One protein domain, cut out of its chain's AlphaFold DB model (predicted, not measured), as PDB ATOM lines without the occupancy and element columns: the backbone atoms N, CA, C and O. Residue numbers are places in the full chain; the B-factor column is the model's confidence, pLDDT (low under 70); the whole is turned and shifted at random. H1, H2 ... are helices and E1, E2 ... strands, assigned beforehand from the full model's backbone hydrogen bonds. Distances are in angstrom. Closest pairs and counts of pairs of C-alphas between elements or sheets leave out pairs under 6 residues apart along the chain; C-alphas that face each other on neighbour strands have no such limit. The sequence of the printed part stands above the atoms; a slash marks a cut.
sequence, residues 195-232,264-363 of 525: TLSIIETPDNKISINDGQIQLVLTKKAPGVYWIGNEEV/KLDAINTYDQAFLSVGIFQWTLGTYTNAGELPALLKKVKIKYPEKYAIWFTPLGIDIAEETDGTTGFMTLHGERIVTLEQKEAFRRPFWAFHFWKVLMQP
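This is residues 195 to 232 and 264 to 363 of the 525 residues of an uncharacterized protein of Bacteroidetes bacterium (UniProt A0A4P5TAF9). What shape do these atoms make? A strongly twisted sheet of four strands, E1 to E4, forms a wall at one end of the domain, with H4 packed on one face of it near the middle; at the other end H1 packs on the small hairpin of E5 and E6, and H2 makes a corner with H1. Between these ends the unnamed residues 264 to 292 fold back and forth, tied by a short pairing to E4, while H3 only grazes the large sheet. What is it built of? The printed part has 138 residues, with six named strands and four named helices in the order E1 E2 E3 E4 H1 H2 E5 E6 H3 H4; the class is mixed, helices and strands, with 65 residues, under half, in named elements. How tightly is it gathered? It is compact, with a radius of gyration of the C-alphas of 14.3 A, and spans 44 by 30 by 30 A.

Where are the first strands? E1, residues 197 to 201, begins with C-alpha 197 at (193.343, 171.588, 194.544) and is 12.3 A long; E2, residues 205 to 209, is 13.0 A. E3, residues 214 to 220, is 18.9 A, and E4, residues 223 to 226, is 10.8 A. What follows residue 292? H1, residues 293 to 304, begins with C-alpha 293 at (167.937, 184.156, 205.472) and is 17.0 A long; H2, residues 306 to 312, is 9.9 A. E5, residues 318 to 320, is 7.2 A, and E6, residues 331 to 333, is 6.8 A. Which elements come last? H3, residues 341 to 348, is 11.1 A long, and H4, residues 350 to 360, is 15.1 A, ending with C-alpha 360 at (174.790, 180.147, 192.586).

How are the first four strands joined? They form a meander, each strand the antiparallel neighbour of the one before: N 199 and O 207 of E1 and E2 are 2.9 A apart, N 206 and O 217 of E2 and E3 2.8 A, and N 223 and O 220 of E3 and E4 2.8 A. Residues 225 to 226 of E4 pair with 268 to 269, these with 277 to 278, and these with 283 to 284, each antiparallel. What is on this sheet? H4 is on one face, in two layers, at a height over the sheet of 8.9 A; it lies over E3 and, only just, over E2, with 3 of its C-alphas falling on E2. The closest C-alphas of E2 and H4, those of Ile 208 and Phe 354, are 7.1 A apart. H3 only grazes the sheet with residues 345 to 348. How do H1, H2 and the second hairpin stand? H1 and H2 touch only at the corner, with Lys 302 and Tyr 309 the closest C-alphas at 5.3 A, at a steep tilt of 55 degrees, opposite ways. The closest C-alphas of H1 and E5, those of Pro 295 and Ile 320, are 6.3 A apart; in the hairpin of E5 and E6, N 332 and O 319 are 2.8 A apart. H1 and H4 are apart. What do the helix backbones show? In H1, H2 and H4 every O i to N i+4 pair is within hydrogen-bond range; in H3 1 of 4 is, beside 4 of 5 O i to N i+3 pairs.

How far does it reach? The two C-alphas farthest apart, those of Pro 202 and Glu 323, are 43.6 A apart. Is the printed part cut? Residues 233 to 263 are not printed, within the link across the cut from E4 to H1, and C-alphas 232 and 264 are 7.0 A apart. Of the links printed whole, none is long. Where is confidence low? The mean pLDDT of the printed part is 89.5; residues 195 to 196, 211 to 212 and 315 are under 70.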
ATOM      1  N   THR A 195     190.234 166.155 197.211       47.91
ATOM      2  CA  THR A 195     189.736 166.181 195.815       47.91
ATOM      3  C   THR A 195     189.745 167.569 195.182       47.91
ATOM      4  O   THR A 195     189.586 167.683 193.966       47.91
ATOM      5  N   LEU A 196     189.929 168.615 195.988       56.84
ATOM      6  CA  LEU A 196     190.052 169.983 195.517       56.84
ATOM      7  C   LEU A 196     191.519 170.402 195.567       56.84
ATOM      8  O   LEU A 196     192.156 170.377 196.613       56.84
ATOM      9  N   SER A 197     192.071 170.877 194.460       73.00
ATOM     10  CA  SER A 197     193.343 171.588 194.544       73.00
ATOM     11  C   SER A 197     193.073 172.961 195.156       73.00
ATOM     12  O   SER A 197     192.510 173.828 194.486       73.00
ATOM     13  N   ILE A 198     193.411 173.129 196.438       78.75
ATOM     14  CA  ILE A 198     193.341 174.407 197.153       78.75
ATOM     15  C   ILE A 198     194.756 174.958 197.274       78.75
ATOM     16  O   ILE A 198     195.579 174.429 198.018       78.75
ATOM     17  N   ILE A 199     195.039 176.024 196.533       82.44
ATOM     18  CA  ILE A 199     196.352 176.669 196.500       82.44
ATOM     19  C   ILE A 199     196.188 178.098 197.000       82.44
ATOM     20  O   ILE A 199     195.503 178.910 196.371       82.44
ATOM     21  N   GLU A 200     196.832 178.415 198.120       82.19
ATOM     22  CA  GLU A 200     197.011 179.804 198.535       82.19
ATOM     23  C   GLU A 200     198.138 180.437 197.716       82.19
ATOM     24  O   GLU A 200     199.231 179.881 197.606       82.19
ATOM     25  N   THR A 201     197.874 181.603 197.132       78.25
ATOM     26  CA  THR A 201     198.890 182.384 196.423       78.25
ATOM     27  C   THR A 201     199.390 183.537 197.301       78.25
ATOM     28  O   THR A 201     198.685 183.956 198.225       78.25
ATOM     29  N   PRO A 202     200.581 184.100 197.012       73.19
ATOM     30  CA  PRO A 202     201.139 185.220 197.778       73.19
ATOM     31  C   PRO A 202     200.239 186.469 197.848       73.19
ATOM     32  O   PRO A 202     200.341 187.244 198.794       73.19
ATOM     33  N   ASP A 203     199.316 186.645 196.898       83.00
ATOM     34  CA  ASP A 203     198.494 187.856 196.747       83.00
ATOM     35  C   ASP A 203     197.175 187.817 197.541       83.00
ATOM     36  O   ASP A 203     196.168 188.401 197.126       83.00
ATOM     37  N   ASN A 204     197.135 187.097 198.669       88.19
ATOM     38  CA  ASN A 204     195.906 186.841 199.431       88.19
ATOM     39  C   ASN A 204     194.784 186.255 198.552       88.19
ATOM     40  O   ASN A 204     193.615 186.631 198.685       88.19
ATOM     41  N   LYS A 205     195.115 185.341 197.635       91.94
ATOM     42  CA  LYS A 205     194.120 184.595 196.855       91.94
ATOM     43  C   LYS A 205     194.150 183.122 197.219       91.94
ATOM     44  O   LYS A 205     195.194 182.576 197.563       91.94
ATOM     45  N   ILE A 206     192.991 182.483 197.119       90.62
ATOM     46  CA  ILE A 206     192.838 181.037 197.255       90.62
ATOM     47  C   ILE A 206     192.251 180.524 195.949       90.62
ATOM     48  O   ILE A 206     191.104 180.821 195.616       90.62
ATOM     49  N   SER A 207     193.048 179.777 195.198       89.88
ATOM     50  CA  SER A 207     192.585 179.060 194.017       89.88
ATOM     51  C   SER A 207     192.036 177.706 194.440       89.88
ATOM     52  O   SER A 207     192.723 176.968 195.137       89.88
ATOM     53  N   ILE A 208     190.825 177.381 194.003       87.50
ATOM     54  CA  ILE A 208     190.146 176.115 194.282       87.50
ATOM     55  C   ILE A 208     189.750 175.497 192.949       87.50
ATOM     56  O   ILE A 208     189.138 176.172 192.122       87.50
ATOM     57  N   ASN A 209     190.102 174.235 192.733       79.12
ATOM     58  CA  ASN A 209     189.811 173.514 191.497       79.12
ATOM     59  C   ASN A 209     189.337 172.090 191.809       79.12
ATOM     60  O   ASN A 209     189.999 171.390 192.570       79.12
ATOM     61  N   ASP A 210     188.220 171.663 191.217       73.50
ATOM     62  CA  ASP A 210     187.656 170.308 191.364       73.50
ATOM     63  C   ASP A 210     187.979 169.350 190.203       73.50
ATOM     64  O   ASP A 210     187.406 168.265 190.092       73.50
ATOM     65  N   GLY A 211     188.896 169.755 189.327       68.31
ATOM     66  CA  GLY A 211     189.283 169.058 188.105       68.31
ATOM     67  C   GLY A 211     188.444 169.433 186.881       68.31
ATOM     68  O   GLY A 211     188.814 169.052 185.770       68.31
ATOM     69  N   GLN A 212     187.344 170.173 187.047       65.31
ATOM     70  CA  GLN A 212     186.496 170.635 185.941       65.31
ATOM     71  C   GLN A 212     186.484 172.152 185.837       65.31
ATOM     72  O   GLN A 212     186.598 172.702 184.740       65.31
ATOM     73  N   ILE A 213     186.335 172.821 186.976       77.38
ATOM     74  CA  ILE A 213     186.231 174.272 187.051       77.38
ATOM     75  C   ILE A 213     187.079 174.807 188.196       77.38
ATOM     76  O   ILE A 213     187.280 174.160 189.224       77.38
ATOM     77  N   GLN A 214     187.582 176.019 187.992       87.12
ATOM     78  CA  GLN A 214     188.435 176.713 188.939       87.12
ATOM     79  C   GLN A 214     187.778 178.024 189.362       87.12
ATOM     80  O   GLN A 214     187.256 178.766 188.530       87.12
ATOM     81  N   LEU A 215     187.870 178.323 190.652       91.00
ATOM     82  CA  LEU A 215     187.498 179.602 191.239       91.00
ATOM     83  C   LEU A 215     188.698 180.176 191.983       91.00
ATOM     84  O   LEU A 215     189.378 179.464 192.719       91.00
ATOM     85  N   VAL A 216     188.931 181.476 191.828       93.06
ATOM     86  CA  VAL A 216     189.943 182.201 192.599       93.06
ATOM     87  C   VAL A 216     189.235 183.144 193.562       93.06
ATOM     88  O   VAL A 216     188.697 184.178 193.169       93.06
ATOM     89  N   LEU A 217     189.243 182.776 194.836       94.12
ATOM     90  CA  LEU A 217     188.681 183.561 195.924       94.12
ATOM     91  C   LEU A 217     189.713 184.545 196.470       94.12
ATOM     92  O   LEU A 217     190.918 184.305 196.410       94.12
ATOM     93  N   THR A 218     189.242 185.641 197.058       96.12
ATOM     94  CA  THR A 218     190.110 186.537 197.830       96.12
ATOM     95  C   THR A 218     190.059 186.151 199.300       96.12
ATOM     96  O   THR A 218     188.979 186.032 199.877       96.12
ATOM     97  N   LYS A 219     191.225 185.962 199.914       94.12
ATOM     98  CA  LYS A 219     191.374 185.674 201.338       94.12
ATOM     99  C   LYS A 219     191.116 186.943 202.143       94.12
ATOM    100  O   LYS A 219     191.700 187.994 201.878       94.12
ATOM    101  N   LYS A 220     190.249 186.835 203.143       93.50
ATOM    102  CA  LYS A 220     190.004 187.875 204.143       93.50
ATOM    103  C   LYS A 220     189.735 187.164 205.455       93.50
ATOM    104  O   LYS A 220     188.659 186.617 205.638       93.50
ATOM    105  N   ALA A 221     190.736 187.104 206.330       86.44
ATOM    106  CA  ALA A 221     190.639 186.322 207.558       86.44
ATOM    107  C   ALA A 221     189.399 186.728 208.388       86.44
ATOM    108  O   ALA A 221     189.121 187.927 208.485       86.44
ATOM    109  N   PRO A 222     188.674 185.765 208.989       90.56
ATOM    110  CA  PRO A 222     188.931 184.313 209.021       90.56
ATOM    111  C   PRO A 222     188.501 183.505 207.777       90.56
ATOM    112  O   PRO A 222     188.716 182.298 207.753       90.56
ATOM    113  N   GLY A 223     187.912 184.122 206.749       94.19
ATOM    114  CA  GLY A 223     187.336 183.412 205.601       94.19
ATOM    115  C   GLY A 223     187.836 183.878 204.232       94.19
ATOM    116  O   GLY A 223     188.989 184.282 204.032       94.19
ATOM    117  N   VAL A 224     186.934 183.795 203.259       95.44
ATOM    118  CA  VAL A 224     187.155 184.135 201.851       95.44
ATOM    119  C   VAL A 224     185.965 184.904 201.292       95.44
ATOM    120  O   VAL A 224     184.874 184.887 201.859       95.44
ATOM    121  N   TYR A 225     186.156 185.583 200.165       96.88
ATOM    122  CA  TYR A 225     185.049 186.174 199.425       96.88
ATOM    123  C   TYR A 225     185.259 186.152 197.910       96.88
ATOM    124  O   TYR A 225     186.386 186.124 197.400       96.88
ATOM    125  N   TRP A 226     184.133 186.208 197.208       96.31
ATOM    126  CA  TRP A 226     183.990 186.381 195.774       96.31
ATOM    127  C   TRP A 226     182.940 187.459 195.521       96.31
ATOM    128  O   TRP A 226     181.804 187.345 195.971       96.31
ATOM    129  N   ILE A 227     183.318 188.506 194.789       94.25
ATOM    130  CA  ILE A 227     182.428 189.649 194.534       94.25
ATOM    131  C   ILE A 227     181.295 189.326 193.549       94.25
ATOM    132  O   ILE A 227     180.348 190.099 193.443       94.25
ATOM    133  N   GLY A 228     181.397 188.208 192.827       95.25
ATOM    134  CA  GLY A 228     180.456 187.835 191.782       95.25
ATOM    135  C   GLY A 228     180.747 188.463 190.417       95.25
ATOM    136  O   GLY A 228     181.363 189.530 190.292       95.25
ATOM    137  N   ASN A 229     180.223 187.821 189.381       94.88
ATOM    138  CA  ASN A 229     180.169 188.320 188.009       94.88
ATOM    139  C   ASN A 229     178.734 188.534 187.507       94.88
ATOM    140  O   ASN A 229     178.543 189.305 186.570       94.88
ATOM    141  N   GLU A 230     177.741 187.906 188.129       95.94
ATOM    142  CA  GLU A 230     176.380 187.839 187.611       95.94
ATOM    143  C   GLU A 230     175.475 188.923 188.212       95.94
ATOM    144  O   GLU A 230     174.993 188.822 189.341       95.94
ATOM    145  N   GLU A 231     175.222 189.981 187.448       96.50
ATOM    146  CA  GLU A 231     174.299 191.048 187.843       96.50
ATOM    147  C   GLU A 231     172.837 190.663 187.578       96.50
ATOM    148  O   GLU A 231     172.528 190.032 186.567       96.50
ATOM    149  N   VAL A 232     171.909 191.127 188.426       97.50
ATOM    150  CA  VAL A 232     170.465 190.871 188.256       97.50
ATOM    151  C   VAL A 232     169.973 191.335 186.884       97.50
ATOM    152  O   VAL A 232     169.270 190.596 186.200       97.50
ATOM    153  N   LYS A 264     176.146 190.489 193.892       97.31
ATOM    154  CA  LYS A 264     175.780 189.822 192.642       97.31
ATOM    155  C   LYS A 264     175.172 188.452 192.929       97.31
ATOM    156  O   LYS A 264     175.353 187.902 194.012       97.31
ATOM    157  N   LEU A 265     174.469 187.885 191.952       97.81
ATOM    158  CA  LEU A 265     173.764 186.605 192.076       97.81
ATOM    159  C   LEU A 265     174.693 185.438 192.433       97.81
ATOM    160  O   LEU A 265     174.257 184.498 193.088       97.81
ATOM    161  N   ASP A 266     175.963 185.509 192.045       97.06
ATOM    162  CA  ASP A 266     176.997 184.515 192.334       97.06
ATOM    163  C   ASP A 266     177.990 184.944 193.424       97.06
ATOM    164  O   ASP A 266     178.977 184.246 193.651       97.06
ATOM    165  N   ALA A 267     177.754 186.072 194.102       97.62
ATOM    166  CA  ALA A 267     178.641 186.579 195.145       97.62
ATOM    167  C   ALA A 267     178.620 185.695 196.399       97.62
ATOM    168  O   ALA A 267     177.578 185.164 196.779       97.62
ATOM    169  N   ILE A 268     179.770 185.576 197.066       97.56
ATOM    170  CA  ILE A 268     179.945 184.802 198.302       97.56
ATOM    171  C   ILE A 268     180.863 185.541 199.259       97.56
ATOM    172  O   ILE A 268     181.874 186.117 198.858       97.56
ATOM    173  N   ASN A 269     180.564 185.436 200.542       96.75
ATOM    174  CA  ASN A 269     181.391 185.918 201.631       96.75
ATOM    175  C   ASN A 269     181.334 184.912 202.787       96.75
ATOM    176  O   ASN A 269     180.261 184.439 203.143       96.75
ATOM    177  N   THR A 270     182.485 184.584 203.371       97.06
ATOM    178  CA  THR A 270     182.572 183.697 204.536       97.06
ATOM    179  C   THR A 270     183.410 184.263 205.683       97.06
ATOM    180  O   THR A 270     183.802 183.535 206.596       97.06
ATOM    181  N   TYR A 271     183.746 185.556 205.658       93.69
ATOM    182  CA  TYR A 271     184.688 186.154 206.613       93.69
ATOM    183  C   TYR A 271     184.038 186.951 207.747       93.69
ATOM    184  O   TYR A 271     184.703 187.241 208.736       93.69
ATOM    185  N   ASP A 272     182.770 187.334 207.641       92.62
ATOM    186  CA  ASP A 272     182.109 188.184 208.639       92.62
ATOM    187  C   ASP A 272     181.327 187.376 209.692       92.62
ATOM    188  O   ASP A 272     181.405 186.150 209.760       92.62
ATOM    189  N   GLN A 273     180.562 188.051 210.549       91.88
ATOM    190  CA  GLN A 273     179.799 187.404 211.625       91.88
ATOM    191  C   GLN A 273     178.628 186.536 211.135       91.88
ATOM    192  O   GLN A 273     177.993 185.883 211.957       91.88
ATOM    193  N   ALA A 274     178.336 186.514 209.831       93.88
ATOM    194  CA  ALA A 274     177.316 185.657 209.239       93.88
ATOM    195  C   ALA A 274     177.855 184.291 208.779       93.88
ATOM    196  O   ALA A 274     177.051 183.432 208.426       93.88
ATOM    197  N   PHE A 275     179.177 184.060 208.845       96.12
ATOM    198  CA  PHE A 275     179.900 182.804 208.540       96.12
ATOM    199  C   PHE A 275     179.845 182.335 207.083       96.12
ATOM    200  O   PHE A 275     180.869 181.930 206.538       96.12
ATOM    201  N   LEU A 276     178.678 182.414 206.451       97.69
ATOM    202  CA  LEU A 276     178.438 182.230 205.031       97.69
ATOM    203  C   LEU A 276     177.294 183.157 204.617       97.69
ATOM    204  O   LEU A 276     176.192 183.072 205.154       97.69
ATOM    205  N   SER A 277     177.560 183.986 203.621       97.81
ATOM    206  CA  SER A 277     176.604 184.884 202.990       97.81
ATOM    207  C   SER A 277     176.712 184.735 201.482       97.81
ATOM    208  O   SER A 277     177.822 184.641 200.946       97.81
ATOM    209  N   VAL A 278     175.576 184.702 200.788       98.06
ATOM    210  CA  VAL A 278     175.550 184.497 199.334       98.06
ATOM    211  C   VAL A 278     174.610 185.459 198.626       98.06
ATOM    212  O   VAL A 278     173.582 185.856 199.165       98.06
ATOM    213  N   GLY A 279     174.908 185.773 197.374       97.69
ATOM    214  CA  GLY A 279     173.922 186.332 196.466       97.69
ATOM    215  C   GLY A 279     173.612 187.818 196.636       97.69
ATOM    216  O   GLY A 279     174.332 188.579 197.292       97.69
ATOM    217  N   ILE A 280     172.506 188.217 196.003       97.06
ATOM    218  CA  ILE A 280     172.180 189.621 195.701       97.06
ATOM    219  C   ILE A 280     171.986 190.517 196.918       97.06
ATOM    220  O   ILE A 280     172.313 191.690 196.824       97.06
ATOM    221  N   PHE A 281     171.504 189.978 198.040       96.06
ATOM    222  CA  PHE A 281     171.362 190.687 199.321       96.06
ATOM    223  C   PHE A 281     172.173 190.018 200.437       96.06
ATOM    224  O   PHE A 281     171.855 190.179 201.609       96.06
ATOM    225  N   GLN A 282     173.212 189.247 200.080       94.81
ATOM    226  CA  GLN A 282     174.077 188.556 201.042       94.81
ATOM    227  C   GLN A 282     173.288 187.664 202.020       94.81
ATOM    228  O   GLN A 282     173.469 187.744 203.229       94.81
ATOM    229  N   TRP A 283     172.429 186.788 201.491       97.38
ATOM    230  CA  TRP A 283     171.613 185.841 202.253       97.38
ATOM    231  C   TRP A 283     172.487 185.041 203.219       97.38
ATOM    232  O   TRP A 283     173.353 184.277 202.787       97.38
ATOM    233  N   THR A 284     172.281 185.249 204.519       96.88
ATOM    234  CA  THR A 284     173.204 184.795 205.566       96.88
ATOM    235  C   THR A 284     172.824 183.427 206.125       96.88
ATOM    236  O   THR A 284     171.644 183.107 206.257       96.88
ATOM    237  N   LEU A 285     173.812 182.644 206.561       97.19
ATOM    238  CA  LEU A 285     173.608 181.470 207.422       97.19
ATOM    239  C   LEU A 285     173.084 181.856 208.824       97.19
ATOM    240  O   LEU A 285     172.600 181.007 209.569       97.19
ATOM    241  N   GLY A 286     173.152 183.144 209.168       94.88
ATOM    242  CA  GLY A 286     172.713 183.727 210.433       94.88
ATOM    243  C   GLY A 286     173.889 184.052 211.349       94.88
ATOM    244  O   GLY A 286     174.890 183.334 211.382       94.88
ATOM    245  N   THR A 287     173.768 185.115 212.138       91.44
ATOM    246  CA  THR A 287     174.817 185.552 213.075       91.44
ATOM    247  C   THR A 287     174.737 184.795 214.394       91.44
ATOM    248  O   THR A 287     173.656 184.391 214.804       91.44
ATOM    249  N   TYR A 288     175.867 184.586 215.076       88.12
ATOM    250  CA  TYR A 288     175.922 183.897 216.376       88.12
ATOM    251  C   TYR A 288     175.026 182.644 216.419       88.12
ATOM    252  O   TYR A 288     175.178 181.758 215.584       88.12
ATOM    253  N   THR A 289     174.050 182.595 217.327       89.06
ATOM    254  CA  THR A 289     173.054 181.518 217.446       89.06
ATOM    255  C   THR A 289     171.744 181.783 216.705       89.06
ATOM    256  O   THR A 289     170.820 180.980 216.792       89.06
ATOM    257  N   ASN A 290     171.639 182.905 215.997       92.50
ATOM    258  CA  ASN A 290     170.413 183.344 215.343       92.50
ATOM    259  C   ASN A 290     170.185 182.619 214.014       92.50
ATOM    260  O   ASN A 290     171.130 182.155 213.363       92.50
ATOM    261  N   ALA A 291     168.915 182.567 213.618       94.75
ATOM    262  CA  ALA A 291     168.481 182.127 212.303       94.75
ATOM    263  C   ALA A 291     169.035 183.041 211.194       94.75
ATOM    264  O   ALA A 291     169.374 184.204 211.432       94.75
ATOM    265  N   GLY A 292     169.142 182.503 209.981       95.62
ATOM    266  CA  GLY A 292     169.614 183.223 208.797       95.62
ATOM    267  C   GLY A 292     168.603 183.201 207.656       95.62
ATOM    268  O   GLY A 292     167.696 182.370 207.643       95.62
ATOM    269  N   GLU A 293     168.787 184.083 206.675       96.50
ATOM    270  CA  GLU A 293     167.937 184.156 205.472       96.50
ATOM    271  C   GLU A 293     168.287 183.072 204.432       96.50
ATOM    272  O   GLU A 293     167.428 182.611 203.681       96.50
ATOM    273  N   LEU A 294     169.538 182.595 204.406       97.88
ATOM    274  CA  LEU A 294     169.976 181.536 203.490       97.88
ATOM    275  C   LEU A 294     169.167 180.231 203.652       97.88
ATOM    276  O   LEU A 294     168.733 179.692 202.636       97.88
ATOM    277  N   PRO A 295     168.897 179.719 204.868       97.94
ATOM    278  CA  PRO A 295     167.976 178.597 205.067       97.94
ATOM    279  C   PRO A 295     166.601 178.778 204.408       97.94
ATOM    280  O   PRO A 295     166.123 177.861 203.740       97.94
ATOM    281  N   ALA A 296     165.980 179.954 204.532       96.94
ATOM    282  CA  ALA A 296     164.673 180.228 203.930       96.94
ATOM    283  C   ALA A 296     164.746 180.278 202.393       96.94
ATOM    284  O   ALA A 296     163.899 179.702 201.699       96.94
ATOM    285  N   LEU A 297     165.809 180.874 201.842       98.12
ATOM    286  CA  LEU A 297     166.109 180.814 200.411       98.12
ATOM    287  C   LEU A 297     166.255 179.361 199.930       98.12
ATOM    288  O   LEU A 297     165.653 178.963 198.932       98.12
ATOM    289  N   LEU A 298     167.030 178.545 200.645       98.19
ATOM    290  CA  LEU A 298     167.238 177.141 200.304       98.19
ATOM    291  C   LEU A 298     165.952 176.314 200.435       98.19
ATOM    292  O   LEU A 298     165.724 175.434 199.603       98.19
ATOM    293  N   LYS A 299     165.075 176.629 201.396       97.56
ATOM    294  CA  LYS A 299     163.734 176.035 201.504       97.56
ATOM    295  C   LYS A 299     162.929 176.266 200.225       97.56
ATOM    296  O   LYS A 299     162.348 175.322 199.690       97.56
ATOM    297  N   LYS A 300     162.952 177.486 199.676       96.62
ATOM    298  CA  LYS A 300     162.302 177.809 198.390       96.62
ATOM    299  C   LYS A 300     162.893 177.011 197.229       96.62
ATOM    300  O   LYS A 300     162.137 176.496 196.406       96.62
ATOM    301  N   VAL A 301     164.219 176.854 197.181       96.81
ATOM    302  CA  VAL A 301     164.881 176.006 196.174       96.81
ATOM    303  C   VAL A 301     164.443 174.548 196.313       96.81
ATOM    304  O   VAL A 301     164.098 173.937 195.307       96.81
ATOM    305  N   LYS A 302     164.408 173.995 197.533       94.62
ATOM    306  CA  LYS A 302     163.980 172.612 197.799       94.62
ATOM    307  C   LYS A 302     162.533 172.370 197.368       94.62
ATOM    308  O   LYS A 302     162.252 171.346 196.759       94.62
ATOM    309  N   ILE A 303     161.636 173.319 197.637       92.31
ATOM    310  CA  ILE A 303     160.223 173.228 197.243       92.31
ATOM    311  C   ILE A 303     160.068 173.315 195.720       92.31
ATOM    312  O   ILE A 303     159.357 172.506 195.129       92.31
ATOM    313  N   LYS A 304     160.724 174.285 195.069       92.62
ATOM    314  CA  LYS A 304     160.532 174.536 193.630       92.62
ATOM    315  C   LYS A 304     161.310 173.566 192.739       92.62
ATOM    316  O   LYS A 304     160.853 173.229 191.651       92.62
ATOM    317  N   TYR A 305     162.481 173.123 193.188       86.94
ATOM    318  CA  TYR A 305     163.407 172.279 192.434       86.94
ATOM    319  C   TYR A 305     163.965 171.130 193.300       86.94
ATOM    320  O   TYR A 305     165.184 171.042 193.489       86.94
ATOM    321  N   PRO A 306     163.114 170.219 193.813       82.81
ATOM    322  CA  PRO A 306     163.517 169.189 194.777       82.81
ATOM    323  C   PRO A 306     164.627 168.268 194.253       82.81
ATOM    324  O   PRO A 306     165.581 167.978 194.971       82.81
ATOM    325  N   GLU A 307     164.570 167.872 192.979       73.44
ATOM    326  CA  GLU A 307     165.604 167.029 192.360       73.44
ATOM    327  C   GLU A 307     166.964 167.739 192.277       73.44
ATOM    328  O   GLU A 307     168.008 167.141 192.532       73.44
ATOM    329  N   LYS A 308     166.966 169.037 191.947       78.50
ATOM    330  CA  LYS A 308     168.194 169.841 191.870       78.50
ATOM    331  C   LYS A 308     168.783 170.059 193.255       78.50
ATOM    332  O   LYS A 308     169.985 169.883 193.434       78.50
ATOM    333  N   TYR A 309     167.934 170.377 194.229       84.25
ATOM    334  CA  TYR A 309     168.335 170.500 195.625       84.25
ATOM    335  C   TYR A 309     169.001 169.213 196.123       84.25
ATOM    336  O   TYR A 309     170.096 169.269 196.681       84.25
ATOM    337  N   ALA A 310     168.392 168.057 195.842       70.88
ATOM    338  CA  ALA A 310     168.938 166.758 196.217       70.88
ATOM    339  C   ALA A 310     170.297 166.468 195.560       70.88
ATOM    340  O   ALA A 310     171.165 165.870 196.183       70.88
ATOM    341  N   ILE A 311     170.522 166.916 194.321       71.44
ATOM    342  CA  ILE A 311     171.827 166.788 193.650       71.44
ATOM    343  C   ILE A 311     172.879 167.704 194.288       71.44
ATOM    344  O   ILE A 311     174.045 167.320 194.404       71.44
ATOM    345  N   TRP A 312     172.496 168.923 194.667       81.94
ATOM    346  CA  TRP A 312     173.427 169.924 195.177       81.94
ATOM    347  C   TRP A 312     173.802 169.680 196.642       81.94
ATOM    348  O   TRP A 312     174.988 169.658 196.962       81.94
ATOM    349  N   PHE A 313     172.827 169.439 197.520       79.62
ATOM    350  CA  PHE A 313     173.010 169.594 198.968       79.62
ATOM    351  C   PHE A 313     172.980 168.283 199.768       79.62
ATOM    352  O   PHE A 313     173.832 168.088 200.638       79.62
ATOM    353  N   THR A 314     172.098 167.334 199.432       73.94
ATOM    354  CA  THR A 314     171.996 166.029 200.124       73.94
ATOM    355  C   THR A 314     173.318 165.244 200.208       73.94
ATOM    356  O   THR A 314     173.595 164.673 201.264       73.94
ATOM    357  N   PRO A 315     174.194 165.224 199.180       69.56
ATOM    358  CA  PRO A 315     175.479 164.517 199.223       69.56
ATOM    359  C   PRO A 315     176.426 165.026 200.302       69.56
ATOM    360  O   PRO A 315     177.315 164.301 200.741       69.56
ATOM    361  N   LEU A 316     176.256 166.294 200.671       72.81
ATOM    362  CA  LEU A 316     177.039 166.989 201.681       72.81
ATOM    363  C   LEU A 316     176.336 166.990 203.039       72.81
ATOM    364  O   LEU A 316     176.811 167.638 203.961       72.81
ATOM    365  N   GLY A 317     175.202 166.295 203.156       70.88
ATOM    366  CA  GLY A 317     174.379 166.283 204.357       70.88
ATOM    367  C   GLY A 317     173.672 167.603 204.648       70.88
ATOM    368  O   GLY A 317     173.154 167.738 205.750       70.88
ATOM    369  N   ILE A 318     173.653 168.564 203.717       86.00
ATOM    370  CA  ILE A 318     172.909 169.813 203.906       86.00
ATOM    371  C   ILE A 318     171.418 169.536 203.705       86.00
ATOM    372  O   ILE A 318     171.015 169.009 202.665       86.00
ATOM    373  N   ASP A 319     170.619 169.942 204.687       92.56
ATOM    374  CA  ASP A 319     169.164 170.046 204.574       92.56
ATOM    375  C   ASP A 319     168.640 171.269 205.365       92.56
ATOM    376  O   ASP A 319     169.428 172.076 205.865       92.56
ATOM    377  N   ILE A 320     167.320 171.449 205.441       96.38
ATOM    378  CA  ILE A 320     166.624 172.571 206.077       96.38
ATOM    379  C   ILE A 320     165.884 172.087 207.319       96.38
ATOM    380  O   ILE A 320     165.135 171.113 207.254       96.38
ATOM    381  N   ALA A 321     166.066 172.793 208.435       94.56
ATOM    382  CA  ALA A 321     165.355 172.508 209.676       94.56
ATOM    383  C   ALA A 321     163.854 172.819 209.526       94.56
ATOM    384  O   ALA A 321     163.488 173.791 208.855       94.56
ATOM    385  N   GLU A 322     162.997 172.006 210.147       90.12
ATOM    386  CA  GLU A 322     161.536 172.054 209.976       90.12
ATOM    387  C   GLU A 322     160.933 173.419 210.338       90.12
ATOM    388  O   GLU A 322     160.026 173.898 209.656       90.12
ATOM    389  N   GLU A 323     161.486 174.081 211.356       88.88
ATOM    390  CA  GLU A 323     161.053 175.385 211.862       88.88
ATOM    391  C   GLU A 323     161.400 176.573 210.951       88.88
ATOM    392  O   GLU A 323     161.027 177.703 211.252       88.88
ATOM    393  N   THR A 324     162.129 176.351 209.854       92.62
ATOM    394  CA  THR A 324     162.494 177.420 208.914       92.62
ATOM    395  C   THR A 324     161.243 178.006 208.270       92.62
ATOM    396  O   THR A 324     160.488 177.277 207.621       92.62
ATOM    397  N   ASP A 325     161.036 179.314 208.389       90.50
ATOM    398  CA  ASP A 325     159.890 180.022 207.818       90.50
ATOM    399  C   ASP A 325     160.196 180.582 206.407       90.50
ATOM    400  O   ASP A 325     161.119 180.132 205.721       90.50
ATOM    401  N   GLY A 326     159.359 181.499 205.908       87.50
ATOM    402  CA  GLY A 326     159.524 182.121 204.585       87.50
ATOM    403  C   GLY A 326     160.643 183.170 204.495       87.50
ATOM    404  O   GLY A 326     160.993 183.584 203.386       87.50
ATOM    405  N   THR A 327     161.198 183.580 205.634       91.31
ATOM    406  CA  THR A 327     162.122 184.707 205.813       91.31
ATOM    407  C   THR A 327     163.449 184.258 206.413       91.31
ATOM    408  O   THR A 327     164.501 184.586 205.872       91.31
ATOM    409  N   THR A 328     163.424 183.493 207.507       95.00
ATOM    410  CA  THR A 328     164.626 183.003 208.187       95.00
ATOM    411  C   THR A 328     164.474 181.560 208.662       95.00
ATOM    412  O   THR A 328     163.380 181.005 208.723       95.00
ATOM    413  N   GLY A 329     165.587 180.922 209.007       95.69
ATOM    414  CA  GLY A 329     165.559 179.645 209.711       95.69
ATOM    415  C   GLY A 329     166.942 179.075 209.957       95.69
ATOM    416  O   GLY A 329     167.913 179.818 210.113       95.69
ATOM    417  N   PHE A 330     167.030 177.747 209.965       97.00
ATOM    418  CA  PHE A 330     168.267 177.012 210.209       97.00
ATOM    419  C   PHE A 330     168.483 175.940 209.140       97.00
ATOM    420  O   PHE A 330     167.542 175.290 208.685       97.00
ATOM    421  N   MET A 331     169.741 175.725 208.754       95.88
ATOM    422  CA  MET A 331     170.117 174.521 208.010       95.88
ATOM    423  C   MET A 331     170.424 173.386 208.990       95.88
ATOM    424  O   MET A 331     170.753 173.621 210.158       95.88
ATOM    425  N   THR A 332     170.408 172.162 208.482       91.06
ATOM    426  CA  THR A 332     171.000 170.998 209.135       91.06
ATOM    427  C   THR A 332     172.214 170.512 208.353       91.06
ATOM    428  O   THR A 332     172.225 170.595 207.125       91.06
ATOM    429  N   LEU A 333     173.200 169.959 209.049       84.94
ATOM    430  CA  LEU A 333     174.332 169.241 208.478       84.94
ATOM    431  C   LEU A 333     174.338 167.818 209.045       84.94
ATOM    432  O   LEU A 333     174.443 167.628 210.250       84.94
ATOM    433  N   HIS A 334     174.182 166.820 208.177       78.00
ATOM    434  CA  HIS A 334     174.042 165.405 208.547       78.00
ATOM    435  C   HIS A 334     172.903 165.140 209.548       78.00
ATOM    436  O   HIS A 334     173.013 164.280 210.415       78.00
ATOM    437  N   GLY A 335     171.799 165.884 209.415       78.12
ATOM    438  CA  GLY A 335     170.638 165.801 210.307       78.12
ATOM    439  C   GLY A 335     170.763 166.632 211.587       78.12
ATOM    440  O   GLY A 335     169.769 166.819 212.282       78.12
ATOM    441  N   GLU A 336     171.936 167.197 211.883       85.50
ATOM    442  CA  GLU A 336     172.125 168.062 213.048       85.50
ATOM    443  C   GLU A 336     171.901 169.531 212.699       85.50
ATOM    444  O   GLU A 336     172.449 170.052 211.727       85.50
ATOM    445  N   ARG A 337     171.114 170.235 213.515       93.25
ATOM    446  CA  ARG A 337     170.839 171.661 213.315       93.25
ATOM    447  C   ARG A 337     172.095 172.509 213.535       93.25
ATOM    448  O   ARG A 337     172.789 172.346 214.536       93.25
ATOM    449  N   ILE A 338     172.331 173.463 212.635       93.56
ATOM    450  CA  ILE A 338     173.484 174.375 212.657       93.56
ATOM    451  C   ILE A 338     173.104 175.638 213.434       93.56
ATOM    452  O   ILE A 338     172.512 176.567 212.885       93.56
ATOM    453  N   VAL A 339     173.429 175.672 214.725       92.25
ATOM    454  CA  VAL A 339     173.069 176.777 215.633       92.25
ATOM    455  C   VAL A 339     174.296 177.397 216.274       92.25
ATOM    456  O   VAL A 339     174.376 178.615 216.385       92.25
ATOM    457  N   THR A 340     175.238 176.584 216.739       89.06
ATOM    458  CA  THR A 340     176.355 177.089 217.536       89.06
ATOM    459  C   THR A 340     177.388 177.793 216.662       89.06
ATOM    460  O   THR A 340     177.508 177.538 215.462       89.06
ATOM    461  N   LEU A 341     178.181 178.665 217.291       87.56
ATOM    462  CA  LEU A 341     179.326 179.310 216.644       87.56
ATOM    463  C   LEU A 341     180.267 178.283 216.010       87.56
ATOM    464  O   LEU A 341     180.667 178.454 214.869       87.56
ATOM    465  N   GLU A 342     180.570 177.198 216.721       86.50
ATOM    466  CA  GLU A 342     181.448 176.128 216.241       86.50
ATOM    467  C   GLU A 342     180.901 175.452 214.975       86.50
ATOM    468  O   GLU A 342     181.626 175.291 213.993       86.50
ATOM    469  N   GLN A 343     179.603 175.134 214.953       88.31
ATOM    470  CA  GLN A 343     178.956 174.540 213.781       88.31
ATOM    471  C   GLN A 343     178.969 175.498 212.580       88.31
ATOM    472  O   GLN A 343     179.173 175.065 211.446       88.31
ATOM    473  N   LYS A 344     178.780 176.803 212.809       92.81
ATOM    474  CA  LYS A 344     178.805 177.814 211.743       92.81
ATOM    475  C   LYS A 344     180.221 178.145 211.266       92.81
ATOM    476  O   LYS A 344     180.413 178.365 210.073       92.81
ATOM    477  N   GLU A 345     181.225 178.117 212.142       90.00
ATOM    478  CA  GLU A 345     182.640 178.327 211.793       90.00
ATOM    479  C   GLU A 345     183.127 177.334 210.730       90.00
ATOM    480  O   GLU A 345     183.912 177.692 209.846       90.00
ATOM    481  N   ALA A 346     182.578 176.116 210.716       86.75
ATOM    482  CA  ALA A 346     182.848 175.147 209.663       86.75
ATOM    483  C   ALA A 346     182.583 175.712 208.252       86.75
ATOM    484  O   ALA A 346     183.319 175.366 207.328       86.75
ATOM    485  N   PHE A 347     181.610 176.615 208.083       92.12
ATOM    486  CA  PHE A 347     181.231 177.209 206.794       92.12
ATOM    487  C   PHE A 347     182.180 178.304 206.298       92.12
ATOM    488  O   PHE A 347     182.101 178.695 205.132       92.12
ATOM    489  N   ARG A 348     183.152 178.732 207.114       91.25
ATOM    490  CA  ARG A 348     184.202 179.660 206.668       91.25
ATOM    491  C   ARG A 348     185.166 179.048 205.665       91.25
ATOM    492  O   ARG A 348     185.816 179.772 204.905       91.25
ATOM    493  N   ARG A 349     185.265 177.718 205.674       85.44
ATOM    494  CA  ARG A 349     186.246 176.965 204.895       85.44
ATOM    495  C   ARG A 349     186.033 177.174 203.391       85.44
ATOM    496  O   ARG A 349     184.892 177.122 202.926       85.44
ATOM    497  N   PRO A 350     187.115 177.320 202.601       86.50
ATOM    498  CA  PRO A 350     187.006 177.602 201.168       86.50
ATOM    499  C   PRO A 350     186.201 176.554 200.381       86.50
ATOM    500  O   PRO A 350     185.572 176.889 199.381       86.50
ATOM    501  N   PHE A 351     186.157 175.308 200.866       85.06
ATOM    502  CA  PHE A 351     185.301 174.244 200.335       85.06
ATOM    503  C   PHE A 351     183.826 174.664 200.212       85.06
ATOM    504  O   PHE A 351     183.230 174.499 199.146       85.06
ATOM    505  N   TRP A 352     183.242 175.234 201.272       91.00
ATOM    506  CA  TRP A 352     181.830 175.622 201.277       91.00
ATOM    507  C   TRP A 352     181.574 176.795 200.342       91.00
ATOM    508  O   TRP A 352     180.632 176.745 199.553       91.00
ATOM    509  N   ALA A 353     182.461 177.792 200.349       93.69
ATOM    510  CA  ALA A 353     182.401 178.895 199.398       93.69
ATOM    511  C   ALA A 353     182.410 178.379 197.949       93.69
ATOM    512  O   ALA A 353     181.552 178.742 197.151       93.69
ATOM    513  N   PHE A 354     183.324 177.466 197.617       89.94
ATOM    514  CA  PHE A 354     183.392 176.869 196.286       89.94
ATOM    515  C   PHE A 354     182.140 176.064 195.929       89.94
ATOM    516  O   PHE A 354     181.647 176.146 194.804       89.94
ATOM    517  N   HIS A 355     181.604 175.285 196.867       89.50
ATOM    518  CA  HIS A 355     180.395 174.512 196.621       89.50
ATOM    519  C   HIS A 355     179.197 175.418 196.319       89.50
ATOM    520  O   HIS A 355     178.571 175.264 195.266       89.50
ATOM    521  N   PHE A 356     178.920 176.388 197.196       95.88
ATOM    522  CA  PHE A 356     177.830 177.339 196.999       95.88
ATOM    523  C   PHE A 356     178.019 178.142 195.714       95.88
ATOM    524  O   PHE A 356     177.045 178.353 195.003       95.88
ATOM    525  N   TRP A 357     179.251 178.499 195.342       95.94
ATOM    526  CA  TRP A 357     179.521 179.261 194.120       95.94
ATOM    527  C   TRP A 357     178.974 178.552 192.879       95.94
ATOM    528  O   TRP A 357     178.263 179.148 192.072       95.94
ATOM    529  N   LYS A 358     179.220 177.244 192.769       91.06
ATOM    530  CA  LYS A 358     178.727 176.437 191.643       91.06
ATOM    531  C   LYS A 358     177.211 176.353 191.587       91.06
ATOM    532  O   LYS A 358     176.641 176.279 190.497       91.06
ATOM    533  N   VAL A 359     176.568 176.326 192.753       94.38
ATOM    534  CA  VAL A 359     175.108 176.322 192.862       94.38
ATOM    535  C   VAL A 359     174.547 177.696 192.489       94.38
ATOM    536  O   VAL A 359     173.582 177.777 191.736       94.38
ATOM    537  N   LEU A 360     175.192 178.781 192.920       96.81
ATOM    538  CA  LEU A 360     174.790 180.147 192.586       96.81
ATOM    539  C   LEU A 360     174.956 180.483 191.097       96.81
ATOM    540  O   LEU A 360     174.327 181.419 190.613       96.81
ATOM    541  N   MET A 361     175.768 179.727 190.357       92.81
ATOM    542  CA  MET A 361     175.852 179.821 188.895       92.81
ATOM    543  C   MET A 361     174.642 179.213 188.167       92.81
ATOM    544  O   MET A 361     174.524 179.378 186.953       92.81
ATOM    545  N   GLN A 362     173.768 178.475 188.859       95.06
ATOM    546  CA  GLN A 362     172.631 177.801 188.232       95.06
ATOM    547  C   GLN A 362     171.458 178.779 188.071       95.06
ATOM    548  O   GLN A 362     171.042 179.390 189.062       95.06
ATOM    549  N   PRO A 363     170.876 178.917 186.865       96.19
ATOM    550  CA  PRO A 363     169.835 179.912 186.611       96.19
ATOM    551  C   PRO A 363     168.576 179.686 187.459       96.19
ATOM    552  O   PRO A 363     167.908 180.646 187.839       96.19
TER     553      PRO A 363